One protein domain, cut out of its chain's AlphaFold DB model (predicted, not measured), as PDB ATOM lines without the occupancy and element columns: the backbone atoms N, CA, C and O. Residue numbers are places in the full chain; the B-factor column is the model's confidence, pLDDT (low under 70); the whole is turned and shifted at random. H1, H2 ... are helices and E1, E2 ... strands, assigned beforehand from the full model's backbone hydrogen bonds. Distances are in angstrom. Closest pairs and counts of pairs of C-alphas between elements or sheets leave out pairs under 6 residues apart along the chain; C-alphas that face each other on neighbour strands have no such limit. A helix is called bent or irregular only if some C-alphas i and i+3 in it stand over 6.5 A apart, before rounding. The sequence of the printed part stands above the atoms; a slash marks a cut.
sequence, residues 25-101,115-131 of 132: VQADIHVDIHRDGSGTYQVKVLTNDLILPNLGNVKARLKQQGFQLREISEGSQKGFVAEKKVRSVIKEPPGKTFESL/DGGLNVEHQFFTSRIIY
ATOM      1  N   VAL A  25      86.551  12.550   1.290       76.50
ATOM      2  CA  VAL A  25      87.788  11.768   1.349       76.50
ATOM      3  C   VAL A  25      87.609  10.729   2.444       76.50
ATOM      4  O   VAL A  25      87.364  11.081   3.595       76.50
ATOM      5  N   GLN A  26      87.732   9.458   2.085       81.81
ATOM      6  CA  GLN A  26      87.789   8.364   3.040       81.81
ATOM      7  C   GLN A  26      89.256   8.027   3.287       81.81
ATOM      8  O   GLN A  26      90.013   7.793   2.346       81.81
ATOM      9  N   ALA A  27      89.669   8.054   4.549       82.50
ATOM     10  CA  ALA A  27      91.027   7.732   4.946       82.50
ATOM     11  C   ALA A  27      90.993   6.780   6.136       82.50
ATOM     12  O   ALA A  27      90.404   7.095   7.166       82.50
ATOM     13  N   ASP A  28      91.662   5.643   5.985       86.38
ATOM     14  CA  ASP A  28      91.768   4.600   6.992       86.38
ATOM     15  C   ASP A  28      93.240   4.378   7.328       86.38
ATOM     16  O   ASP A  28      94.095   4.270   6.444       86.38
ATOM     17  N   ILE A  29      93.543   4.299   8.621       86.62
ATOM     18  CA  ILE A  29      94.872   3.949   9.117       86.62
ATOM     19  C   ILE A  29      94.756   2.602   9.816       86.62
ATOM     20  O   ILE A  29      93.937   2.434  10.719       86.62
ATOM     21  N   HIS A  30      95.592   1.653   9.410       90.56
ATOM     22  CA  HIS A  30      95.678   0.338  10.026       90.56
ATOM     23  C   HIS A  30      97.088   0.110  10.567       90.56
ATOM     24  O   HIS A  30      98.081   0.416   9.902       90.56
ATOM     25  N   VAL A  31      97.175  -0.384  11.800       89.88
ATOM     26  CA  VAL A  31      98.439  -0.639  12.490       89.88
ATOM     27  C   VAL A  31      98.393  -2.045  13.057       89.88
ATOM     28  O   VAL A  31      97.644  -2.308  13.992       89.88
ATOM     29  N   ASP A  32      99.241  -2.909  12.516       90.25
ATOM     30  CA  ASP A  32      99.460  -4.251  13.038       90.25
ATOM     31  C   ASP A  32     100.726  -4.265  13.887       90.25
ATOM     32  O   ASP A  32     101.782  -3.804  13.450       90.25
ATOM     33  N   ILE A  33     100.621  -4.801  15.103       90.44
ATOM     34  CA  ILE A  33     101.741  -4.948  16.034       90.44
ATOM     35  C   ILE A  33     101.894  -6.427  16.363       90.44
ATOM     36  O   ILE A  33     100.980  -7.057  16.893       90.44
ATOM     37  N   HIS A  34     103.067  -6.974  16.075       91.38
ATOM     38  CA  HIS A  34     103.411  -8.350  16.396       91.38
ATOM     39  C   HIS A  34     104.028  -8.452  17.797       91.38
ATOM     40  O   HIS A  34     104.559  -7.485  18.350       91.38
ATOM     41  N   ARG A  35     103.999  -9.658  18.380       88.69
ATOM     42  CA  ARG A  35     104.542  -9.924  19.727       88.69
ATOM     43  C   ARG A  35     106.044  -9.668  19.857       88.69
ATOM     44  O   ARG A  35     106.505  -9.368  20.952       88.69
ATOM     45  N   ASP A  36     106.796  -9.777  18.766       89.38
ATOM     46  CA  ASP A  36     108.230  -9.466  18.726       89.38
ATOM     47  C   ASP A  36     108.519  -7.950  18.719       89.38
ATOM     48  O   ASP A  36     109.674  -7.527  18.694       89.38
ATOM     49  N   GLY A  37     107.469  -7.121  18.750       86.38
ATOM     50  CA  GLY A  37     107.555  -5.669  18.712       86.38
ATOM     51  C   GLY A  37     107.726  -5.098  17.308       86.38
ATOM     52  O   GLY A  37     107.802  -3.876  17.176       86.38
ATOM     53  N   SER A  38     107.774  -5.927  16.262       92.69
ATOM     54  CA  SER A  38     107.671  -5.474  14.876       92.69
ATOM     55  C   SER A  38     106.228  -5.100  14.531       92.69
ATOM     56  O   SER A  38     105.292  -5.376  15.283       92.69
ATOM     57  N   GLY A  39     106.029  -4.445  13.392       92.31
ATOM     58  CA  GLY A  39     104.688  -4.077  12.964       92.31
ATOM     59  C   GLY A  39     104.597  -3.646  11.513       92.31
ATOM     60  O   GLY A  39     105.605  -3.504  10.814       92.31
ATOM     61  N   THR A  40     103.366  -3.417  11.075       93.31
ATOM     62  CA  THR A  40     103.056  -2.890   9.748       93.31
ATOM     63  C   THR A  40     102.137  -1.690   9.891       93.31
ATOM     64  O   THR A  40     101.118  -1.747  10.573       93.31
ATOM     65  N   TYR A  41     102.515  -0.589   9.252       92.88
ATOM     66  CA  TYR A  41     101.734   0.637   9.185       92.88
ATOM     67  C   TYR A  41     101.139   0.760   7.797       92.88
ATOM     68  O   TYR A  41     101.873   0.746   6.808       92.88
ATOM     69  N   GLN A  42      99.825   0.915   7.726       93.31
ATOM     70  CA  GLN A  42      99.097   1.058   6.481       93.31
ATOM     71  C   GLN A  42      98.219   2.306   6.522       93.31
ATOM     72  O   GLN A  42      97.532   2.572   7.506       93.31
ATOM     73  N   VAL A  43      98.235   3.068   5.434       90.69
ATOM     74  CA  VAL A  43      97.343   4.205   5.204       90.69
ATOM     75  C   VAL A  43      96.627   3.962   3.892       90.69
ATOM     76  O   VAL A  43      97.271   3.874   2.849       90.69
ATOM     77  N   LYS A  44      95.306   3.858   3.933       92.06
ATOM     78  CA  LYS A  44      94.451   3.754   2.757       92.06
ATOM     79  C   LYS A  44      93.696   5.062   2.596       92.06
ATOM     80  O   LYS A  44      93.083   5.541   3.541       92.06
ATOM     81  N   VAL A  45      93.745   5.641   1.405       88.94
ATOM     82  CA  VAL A  45      92.979   6.840   1.062       88.94
ATOM     83  C   VAL A  45      92.181   6.554  -0.195       88.94
ATOM     84  O   VAL A  45      92.750   6.086  -1.177       88.94
ATOM     85  N   LEU A  46      90.887   6.852  -0.162       87.56
ATOM     86  CA  LEU A  46      89.954   6.767  -1.277       87.56
ATOM     87  C   LEU A  46      89.229   8.101  -1.435       87.56
ATOM     88  O   LEU A  46      88.791   8.724  -0.467       87.56
ATOM     89  N   THR A  47      89.116   8.564  -2.670       84.44
ATOM     90  CA  THR A  47      88.426   9.808  -2.993       84.44
ATOM     91  C   THR A  47      87.903   9.781  -4.430       84.44
ATOM     92  O   THR A  47      88.030   8.781  -5.137       84.44
ATOM     93  N   ASN A  48      87.263  10.861  -4.861       83.06
ATOM     94  CA  ASN A  48      86.833  11.027  -6.244       83.06
ATOM     95  C   ASN A  48      88.008  11.485  -7.137       83.06
ATOM     96  O   ASN A  48      89.018  12.012  -6.667       83.06
ATOM     97  N   ASP A  49      87.857  11.328  -8.453       82.31
ATOM     98  CA  ASP A  49      88.892  11.717  -9.424       82.31
ATOM     99  C   ASP A  49      89.226  13.221  -9.390       82.31
ATOM    100  O   ASP A  49      90.338  13.616  -9.731       82.31
ATOM    101  N   LEU A  50      88.282  14.058  -8.951       76.88
ATOM    102  CA  LEU A  50      88.443  15.512  -8.867       76.88
ATOM    103  C   LEU A  50      89.403  15.934  -7.744       76.88
ATOM    104  O   LEU A  50      90.141  16.904  -7.900       76.88
ATOM    105  N   ILE A  51      89.404  15.217  -6.617       77.31
ATOM    106  CA  ILE A  51      90.205  15.546  -5.431       77.31
ATOM    107  C   ILE A  51      91.524  14.763  -5.400       77.31
ATOM    108  O   ILE A  51      92.491  15.222  -4.790       77.31
ATOM    109  N   LEU A  52      91.617  13.627  -6.100       79.94
ATOM    110  CA  LEU A  52      92.819  12.787  -6.144       79.94
ATOM    111  C   LEU A  52      94.128  13.547  -6.474       79.94
ATOM    112  O   LEU A  52      95.129  13.287  -5.796       79.94
ATOM    113  N   PRO A  53      94.168  14.506  -7.428       81.06
ATOM    114  CA  PRO A  53      95.380  15.279  -7.717       81.06
ATOM    115  C   PRO A  53      95.881  16.105  -6.521       81.06
ATOM    116  O   PRO A  53      97.089  16.263  -6.338       81.06
ATOM    117  N   ASN A  54      94.975  16.563  -5.650       79.12
ATOM    118  CA  ASN A  54      95.316  17.367  -4.471       79.12
ATOM    119  C   ASN A  54      96.040  16.549  -3.386       79.12
ATOM    120  O   ASN A  54      96.677  17.113  -2.497       79.12
ATOM    121  N   LEU A  55      95.996  15.214  -3.470       82.19
ATOM    122  CA  LEU A  55      96.663  14.306  -2.531       82.19
ATOM    123  C   LEU A  55      98.125  14.005  -2.902       82.19
ATOM    124  O   LEU A  55      98.793  13.248  -2.192       82.19
ATOM    125  N   GLY A  56      98.662  14.607  -3.971       84.00
ATOM    126  CA  GLY A  56     100.049  14.401  -4.409       84.00
ATOM    127  C   GLY A  56     101.085  14.667  -3.309       84.00
ATOM    128  O   GLY A  56     102.009  13.875  -3.120       84.00
ATOM    129  N   ASN A  57     100.877  15.715  -2.504       82.31
ATOM    130  CA  ASN A  57     101.755  16.048  -1.376       82.31
ATOM    131  C   ASN A  57     101.753  14.965  -0.287       82.31
ATOM    132  O   ASN A  57     102.803  14.647   0.270       82.31
ATOM    133  N   VAL A  58     100.592  14.367  -0.005       84.25
ATOM    134  CA  VAL A  58     100.461  13.279   0.977       84.25
ATOM    135  C   VAL A  58     101.190  12.035   0.470       84.25
ATOM    136  O   VAL A  58     101.994  11.454   1.201       84.25
ATOM    137  N   LYS A  59     100.993  11.676  -0.807       89.00
ATOM    138  CA  LYS A  59     101.708  10.563  -1.452       89.00
ATOM    139  C   LYS A  59     103.228  10.749  -1.387       89.00
ATOM    140  O   LYS A  59     103.950   9.805  -1.070       89.00
ATOM    141  N   ALA A  60     103.715  11.959  -1.669       89.31
ATOM    142  CA  ALA A  60     105.140  12.277  -1.637       89.31
ATOM    143  C   ALA A  60     105.734  12.159  -0.223       89.31
ATOM    144  O   ALA A  60     106.769  11.515  -0.058       89.31
ATOM    145  N   ARG A  61     105.057  12.704   0.800       87.94
ATOM    146  CA  ARG A  61     105.495  12.594   2.204       87.94
ATOM    147  C   ARG A  61     105.563  11.141   2.670       87.94
ATOM    148  O   ARG A  61     106.568  10.734   3.243       87.94
ATOM    149  N   LEU A  62     104.548  10.337   2.352       90.50
ATOM    150  CA  LEU A  62     104.531   8.912   2.692       90.50
ATOM    151  C   LEU A  62     105.688   8.154   2.027       90.50
ATOM    152  O   LEU A  62     106.388   7.394   2.699       90.50
ATOM    153  N   LYS A  63     105.965   8.414   0.740       91.62
ATOM    154  CA  LYS A  63     107.144   7.852   0.053       91.62
ATOM    155  C   LYS A  63     108.451   8.246   0.745       91.62
ATOM    156  O   LYS A  63     109.288   7.381   0.986       91.62
ATOM    157  N   GLN A  64     108.616   9.521   1.104       91.75
ATOM    158  CA  GLN A  64     109.807  10.016   1.813       91.75
ATOM    159  C   GLN A  64     110.000   9.352   3.185       91.75
ATOM    160  O   GLN A  64     111.129   9.136   3.610       91.75
ATOM    161  N   GLN A  65     108.911   8.978   3.859       89.56
ATOM    162  CA  GLN A  65     108.944   8.263   5.139       89.56
ATOM    163  C   GLN A  65     109.220   6.751   5.006       89.56
ATOM    164  O   GLN A  65     109.275   6.043   6.018       89.56
ATOM    165  N   GLY A  66     109.403   6.254   3.777       91.81
ATOM    166  CA  GLY A  66     109.714   4.856   3.482       91.81
ATOM    167  C   GLY A  66     108.490   3.962   3.279       91.81
ATOM    168  O   GLY A  66     108.626   2.741   3.343       91.81
ATOM    169  N   PHE A  67     107.304   4.535   3.054       94.56
ATOM    170  CA  PHE A  67     106.129   3.753   2.676       94.56
ATOM    171  C   PHE A  67     106.180   3.366   1.195       94.56
ATOM    172  O   PHE A  67     106.523   4.167   0.323       94.56
ATOM    173  N   GLN A  68     105.757   2.141   0.908       96.25
ATOM    174  CA  GLN A  68     105.510   1.650  -0.440       96.25
ATOM    175  C   GLN A  68     104.069   1.972  -0.825       96.25
ATOM    176  O   GLN A  68     103.140   1.605  -0.108       96.25
ATOM    177  N   LEU A  69     103.876   2.670  -1.945       95.19
ATOM    178  CA  LEU A  69     102.550   3.075  -2.411       95.19
ATOM    179  C   LEU A  69     102.034   2.145  -3.505       95.19
ATOM    180  O   LEU A  69     102.769   1.793  -4.426       95.19
ATOM    181  N   ARG A  70     100.742   1.835  -3.431       95.38
ATOM    182  CA  ARG A  70      99.972   1.116  -4.445       95.38
ATOM    183  C   ARG A  70      98.706   1.909  -4.744       95.38
ATOM    184  O   ARG A  70      97.968   2.226  -3.818       95.38
ATOM    185  N   GLU A  71      98.469   2.259  -6.003       94.25
ATOM    186  CA  GLU A  71      97.191   2.863  -6.407       94.25
ATOM    187  C   GLU A  71      96.084   1.803  -6.299       94.25
ATOM    188  O   GLU A  71      96.311   0.633  -6.611       94.25
ATOM    189  N   ILE A  72      94.899   2.209  -5.852       93.44
ATOM    190  CA  ILE A  72      93.722   1.345  -5.737       93.44
ATOM    191  C   ILE A  72      92.490   2.046  -6.307       93.44
ATOM    192  O   ILE A  72      92.406   3.276  -6.338       93.44
ATOM    193  N   SER A  73      91.514   1.252  -6.737       92.06
ATOM    194  CA  SER A  73      90.195   1.732  -7.133       92.06
ATOM    195  C   SER A  73      89.138   0.828  -6.516       92.06
ATOM    196  O   SER A  73      89.218  -0.392  -6.641       92.06
ATOM    197  N   GLU A  74      88.174   1.433  -5.828       89.25
ATOM    198  CA  GLU A  74      87.073   0.740  -5.163       89.25
ATOM    199  C   GLU A  74      85.759   1.424  -5.548       89.25
ATOM    200  O   GLU A  74      85.495   2.569  -5.178       89.25
ATOM    201  N   GLY A  75      84.942   0.737  -6.349       86.25
ATOM    202  CA  GLY A  75      83.706   1.302  -6.888       86.25
ATOM    203  C   GLY A  75      83.961   2.558  -7.729       86.25
ATOM    204  O   GLY A  75      84.725   2.528  -8.689       86.25
ATOM    205  N   SER A  76      83.310   3.668  -7.369       82.88
ATOM    206  CA  SER A  76      83.480   4.975  -8.024       82.88
ATOM    207  C   SER A  76      84.652   5.797  -7.477       82.88
ATOM    208  O   SER A  76      84.871   6.924  -7.922       82.88
ATOM    209  N   GLN A  77      85.394   5.260  -6.506       84.56
ATOM    210  CA  GLN A  77      86.494   5.952  -5.854       84.56
ATOM    211  C   GLN A  77      87.847   5.421  -6.326       84.56
ATOM    212  O   GLN A  77      88.026   4.241  -6.649       84.56
ATOM    213  N   LYS A  78      88.827   6.321  -6.338       90.06
ATOM    214  CA  LYS A  78      90.232   6.031  -6.611       90.06
ATOM    215  C   LYS A  78      91.096   6.581  -5.496       90.06
ATOM    216  O   LYS A  78      90.741   7.537  -4.807       90.06
ATOM    217  N   GLY A  79      92.260   5.984  -5.325       91.69
ATOM    218  CA  GLY A  79      93.191   6.432  -4.316       91.69
ATOM    219  C   GLY A  79      94.380   5.509  -4.196       91.69
ATOM    220  O   GLY A  79      94.864   4.979  -5.191       91.69
ATOM    221  N   PHE A  80      94.901   5.355  -2.987       93.50
ATOM    222  CA  PHE A  80      96.139   4.623  -2.773       93.50
ATOM    223  C   PHE A  80      96.197   3.983  -1.392       93.50
ATOM    224  O   PHE A  80      95.609   4.470  -0.429       93.50
ATOM    225  N   VAL A  81      96.977   2.912  -1.308       95.31
ATOM    226  CA  VAL A  81      97.416   2.284  -0.069       95.31
ATOM    227  C   VAL A  81      98.914   2.502   0.059       95.31
ATOM    228  O   VAL A  81      99.679   2.139  -0.833       95.31
ATOM    229  N   ALA A  82      99.337   3.101   1.162       95.25
ATOM    230  CA  ALA A  82     100.729   3.237   1.549       95.25
ATOM    231  C   ALA A  82     101.022   2.259   2.686       95.25
ATOM    232  O   ALA A  82     100.324   2.277   3.694       95.25
ATOM    233  N   GLU A  83     102.052   1.429   2.545       95.94
ATOM    234  CA  GLU A  83     102.422   0.427   3.547       95.94
ATOM    235  C   GLU A  83     103.901   0.533   3.926       95.94
ATOM    236  O   GLU A  83     104.770   0.654   3.062       95.94
ATOM    237  N   LYS A  84     104.199   0.467   5.224       94.81
ATOM    238  CA  LYS A  84     105.560   0.434   5.759       94.81
ATOM    239  C   LYS A  84     105.672  -0.653   6.816       94.81
ATOM    240  O   LYS A  84     104.926  -0.662   7.789       94.81
ATOM    241  N   LYS A  85     106.660  -1.531   6.654       94.06
ATOM    242  CA  LYS A  85     107.041  -2.511   7.677       94.06
ATOM    243  C   LYS A  85     108.063  -1.885   8.617       94.06
ATOM    244  O   LYS A  85     109.054  -1.318   8.157       94.06
ATOM    245  N   VAL A  86     107.839  -2.008   9.919       93.19
ATOM    246  CA  VAL A  86     108.740  -1.509  10.960       93.19
ATOM    247  C   VAL A  86     109.280  -2.662  11.790       93.19
ATOM    248  O   VAL A  86     108.563  -3.588  12.160       93.19
ATOM    249  N   ARG A  87     110.577  -2.606  12.097       93.25
ATOM    250  CA  ARG A  87     111.239  -3.641  12.906       93.25
ATOM    251  C   ARG A  87     110.932  -3.511  14.394       93.25
ATOM    252  O   ARG A  87     111.026  -4.491  15.114       93.25
ATOM    253  N   SER A  88     110.628  -2.299  14.857       90.81
ATOM    254  CA  SER A  88     110.294  -2.041  16.253       90.81
ATOM    255  C   SER A  88     109.354  -0.845  16.371       90.81
ATOM    256  O   SER A  88     109.761   0.291  16.126       90.81
ATOM    257  N   VAL A  89     108.120  -1.091  16.804       88.38
ATOM    258  CA  VAL A  89     107.114  -0.046  17.056       88.38
ATOM    259  C   VAL A  89     107.495   0.855  18.234       88.38
ATOM    260  O   VAL A  89     107.050   1.992  18.312       88.38
ATOM    261  N   ILE A  90     108.363   0.385  19.137       86.31
ATOM    262  CA  ILE A  90     108.892   1.187  20.251       86.31
ATOM    263  C   ILE A  90     109.863   2.251  19.722       86.31
ATOM    264  O   ILE A  90     109.832   3.400  20.162       86.31
ATOM    265  N   LYS A  91     110.723   1.878  18.762       88.50
ATOM    266  CA  LYS A  91     111.693   2.797  18.145       88.50
ATOM    267  C   LYS A  91     111.026   3.750  17.154       88.50
ATOM    268  O   LYS A  91     111.383   4.923  17.099       88.50
ATOM    269  N   GLU A  92     110.050   3.253  16.397       86.88
ATOM    270  CA  GLU A  92     109.304   4.018  15.398       86.88
ATOM    271  C   GLU A  92     107.803   4.000  15.715       86.88
ATOM    272  O   GLU A  92     107.050   3.327  15.014       86.88
ATOM    273  N   PRO A  93     107.328   4.705  16.757       86.62
ATOM    274  CA  PRO A  93     105.925   4.655  17.146       86.62
ATOM    275  C   PRO A  93     105.001   5.256  16.072       86.62
ATOM    276  O   PRO A  93     105.364   6.239  15.409       86.62
ATOM    277  N   PRO A  94     103.775   4.721  15.920       79.88
ATOM    278  CA  PRO A  94     102.843   5.154  14.880       79.88
ATOM    279  C   PRO A  94     102.447   6.627  15.039       79.88
ATOM    280  O   PRO A  94     102.389   7.352  14.051       79.88
ATOM    281  N   GLY A  95     102.283   7.117  16.276       80.19
ATOM    282  CA  GLY A  95     101.946   8.520  16.547       80.19
ATOM    283  C   GLY A  95     102.910   9.509  15.883       80.19
ATOM    284  O   GLY A  95     102.482  10.353  15.103       80.19
ATOM    285  N   LYS A  96     104.224   9.336  16.089       77.81
ATOM    286  CA  LYS A  96     105.255  10.179  15.451       77.81
ATOM    287  C   LYS A  96     105.278  10.031  13.930       77.81
ATOM    288  O   LYS A  96     105.616  10.971  13.217       77.81
ATOM    289  N   THR A  97     104.927   8.848  13.433       77.44
ATOM    290  CA  THR A  97     104.909   8.554  11.997       77.44
ATOM    291  C   THR A  97     103.783   9.307  11.286       77.44
ATOM    292  O   THR A  97     104.001   9.828  10.193       77.44
ATOM    293  N   PHE A  98     102.607   9.411  11.912       79.19
ATOM    294  CA  PHE A  98     101.426  10.049  11.323       79.19
ATOM    295  C   PHE A  98     101.255  11.529  11.696       79.19
ATOM    296  O   PHE A  98     100.485  12.234  11.047       79.19
ATOM    297  N   GLU A  99     101.988  12.048  12.684       75.75
ATOM    298  CA  GLU A  99     101.956  13.476  13.033       75.75
ATOM    299  C   GLU A  99     102.320  14.399  11.863       75.75
ATOM    300  O   GLU A  99     101.716  15.460  11.706       75.75
ATOM    301  N   SER A 100     103.242  13.974  11.000       67.06
ATOM    302  CA  SER A 100     103.662  14.708   9.796       67.06
ATOM    303  C   SER A 100     102.592  14.767   8.693       67.06
ATOM    304  O   SER A 100     102.728  15.532   7.728       67.06
ATOM    305  N   LEU A 101     101.531  13.965   8.826       66.62
ATOM    306  CA  LEU A 101     100.402  13.897   7.899       66.62
ATOM    307  C   LEU A 101      99.209  14.738   8.368       66.62
ATOM    308  O   LEU A 101      98.223  14.834   7.638       66.62
ATOM    309  N   ASP A 115      84.673  12.628  23.637       43.09
ATOM    310  CA  ASP A 115      85.789  12.010  24.331       43.09
ATOM    311  C   ASP A 115      85.745  10.507  23.998       43.09
ATOM    312  O   ASP A 115      85.362   9.673  24.816       43.09
ATOM    313  N   GLY A 116      85.990  10.191  22.721       36.59
ATOM    314  CA  GLY A 116      85.821   8.894  22.097       36.59
ATOM    315  C   GLY A 116      86.883   7.993  22.669       36.59
ATOM    316  O   GLY A 116      88.017   7.966  22.192       36.59
ATOM    317  N   GLY A 117      86.525   7.334  23.769       34.78
ATOM    318  CA  GLY A 117      87.341   6.312  24.384       34.78
ATOM    319  C   GLY A 117      87.797   5.340  23.306       34.78
ATOM    320  O   GLY A 117      86.996   4.864  22.503       34.78
ATOM    321  N   LEU A 118      89.102   5.086  23.282       39.78
ATOM    322  CA  LEU A 118      89.713   4.047  22.468       39.78
ATOM    323  C   LEU A 118      88.998   2.725  22.763       39.78
ATOM    324  O   LEU A 118      89.232   2.122  23.809       39.78
ATOM    325  N   ASN A 119      88.128   2.277  21.859       34.38
ATOM    326  CA  ASN A 119      87.591   0.931  21.941       34.38
ATOM    327  C   ASN A 119      88.602  -0.008  21.281       34.38
ATOM    328  O   ASN A 119      88.731  -0.059  20.056       34.38
ATOM    329  N   VAL A 120      89.388  -0.677  22.120       38.41
ATOM    330  CA  VAL A 120      90.356  -1.683  21.693       38.41
ATOM    331  C   VAL A 120      89.637  -3.024  21.712       38.41
ATOM    332  O   VAL A 120      89.517  -3.663  22.757       38.41
ATOM    333  N   GLU A 121      89.148  -3.460  20.552       36.94
ATOM    334  CA  GLU A 121      88.694  -4.840  20.407       36.94
ATOM    335  C   GLU A 121      89.916  -5.760  20.427       36.94
ATOM    336  O   GLU A 121      90.721  -5.790  19.490       36.94
ATOM    337  N   HIS A 122      90.056  -6.512  21.519       28.95
ATOM    338  CA  HIS A 122      91.030  -7.586  21.627       28.95
ATOM    339  C   HIS A 122      90.471  -8.850  20.978       28.95
ATOM    340  O   HIS A 122      89.679  -9.577  21.575       28.95
ATOM    341  N   GLN A 123      90.927  -9.146  19.764       36.53
ATOM    342  CA  GLN A 123      90.896 -10.510  19.251       36.53
ATOM    343  C   GLN A 123      92.236 -11.165  19.583       36.53
ATOM    344  O   GLN A 123      93.253 -10.481  19.666       36.53
ATOM    345  N   PHE A 124      92.238 -12.480  19.828       32.09
ATOM    346  CA  PHE A 124      93.305 -13.223  20.521       32.09
ATOM    347  C   PHE A 124      94.748 -13.023  19.997       32.09
ATOM    348  O   PHE A 124      95.685 -13.415  20.692       32.09
ATOM    349  N   PHE A 125      94.954 -12.379  18.840       32.22
ATOM    350  CA  PHE A 125      96.269 -11.982  18.319       32.22
ATOM    351  C   PHE A 125      96.296 -10.635  17.559       32.22
ATOM    352  O   PHE A 125      97.333 -10.295  16.994       32.22
ATOM    353  N   THR A 126      95.208  -9.854  17.559       30.61
ATOM    354  CA  THR A 126      95.068  -8.628  16.752       30.61
ATOM    355  C   THR A 126      94.303  -7.568  17.540       30.61
ATOM    356  O   THR A 126      93.200  -7.826  18.024       30.61
ATOM    357  N   SER A 127      94.874  -6.369  17.660       36.88
ATOM    358  CA  SER A 127      94.190  -5.217  18.254       36.88
ATOM    359  C   SER A 127      93.685  -4.322  17.134       36.88
ATOM    360  O   SER A 127      94.475  -3.659  16.463       36.88
ATOM    361  N   ARG A 128      92.367  -4.292  16.920       38.12
ATOM    362  CA  ARG A 128      91.761  -3.372  15.956       38.12
ATOM    363  C   ARG A 128      91.470  -2.057  16.667       38.12
ATOM    364  O   ARG A 128      90.635  -2.011  17.564       38.12
ATOM    365  N   ILE A 129      92.169  -0.993  16.281       40.88
ATOM    366  CA  ILE A 129      91.879   0.350  16.792       40.88
ATOM    367  C   ILE A 129      90.780   0.939  15.912       40.88
ATOM    368  O   ILE A 129      91.025   1.293  14.760       40.88
ATOM    369  N   ILE A 130      89.562   1.000  16.449       37.22
ATOM    370  CA  ILE A 130      88.412   1.616  15.788       37.22
ATOM    371  C   ILE A 130      88.208   2.994  16.415       37.22
ATOM    372  O   ILE A 130      88.013   3.108  17.623       37.22
ATOM    373  N   TYR A 131      88.266   4.041  15.594       31.97
ATOM    374  CA  TYR A 131      87.897   5.389  16.018       31.97
ATOM    375  C   TYR A 131      86.365   5.508  15.965       31.97
ATOM    376  O   TYR A 131      85.785   5.315  14.896       31.97
TER     377      TYR A 131
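Overview. This is residues 25 to 101 and 115 to 131 of the 132 residues of an uncharacterized protein of Thermoactinomyces intermedius (UniProt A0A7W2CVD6). A twisted slab of four long strands, E1 to E4, has helix H1 lying along one face over E4 and E3, while the small hairpin E5-E6 sits beside edge strand E1. The 94 printed residues run E1 E2 H1 E3 E4 H2 E5 E6, mixed helices and strands, with sheet orders E1 - E2 - E4 - E3 and E5 - E6, both antiparallel. The whole is only just compact, close to loose, with a radius of gyration of the C-alphas of 14.4 A and spans of 40 by 27 by 25 A.

Along the chain. Find C-alpha 26 at (87.789, 8.364, 3.040); E1 runs from there to residue 33, 23.3 A. Next come E2, residues 39 to 47, 26.7 A, and H1, residues 52 to 64, 19.0 A, irregular with C-alphas 54 and 57 7.3 A apart. E3, residues 68 to 74, leads to E4, residues 77 to 86, 28.9 A, then H2, residues 94 to 99. E5 is residues 119 to 123; E6, residues 126 to 130, ends at C-alpha 130, (88.412, 1.616, 15.788).

Arrangement. In the sheet, look at N 28 and O 44, 2.8 A, for hairpin E1-E2; N 43 and O 82, 2.8 A, for E2-E4; N 70 and O 81, 2.8 A, for hairpin E3-E4. E2, H1, E3 form a split strand-helix-strand unit, E4 between its strands, its crossover right-handed. H1 makes two layers with the sheet, at a height of 9.6 A; its closest C-alphas to E4 are Leu 52 and Gly 79, 6.6 A. H2 only grazes the sheet with residues 94 to 98. In hairpin E5-E6, N 126 and O 123 are 2.9 A apart; the closest C-alphas of E1 and E6 are Asp 32 and Thr 126, 7.2 A. Every O i to N i+4 pair is within hydrogen-bond range in H2, 6 of 9 in H1.

Size, cuts and confidence. The farthest C-alphas, Asp 36 and Leu 50, are 42.2 A apart. Residues 102 to 114 are not printed; C-alphas 101 and 115 are 22.1 A apart across the cut. Of the links printed whole, none is long. Model pLDDT is under 70 at residues 100 to 101 and 115 to 131.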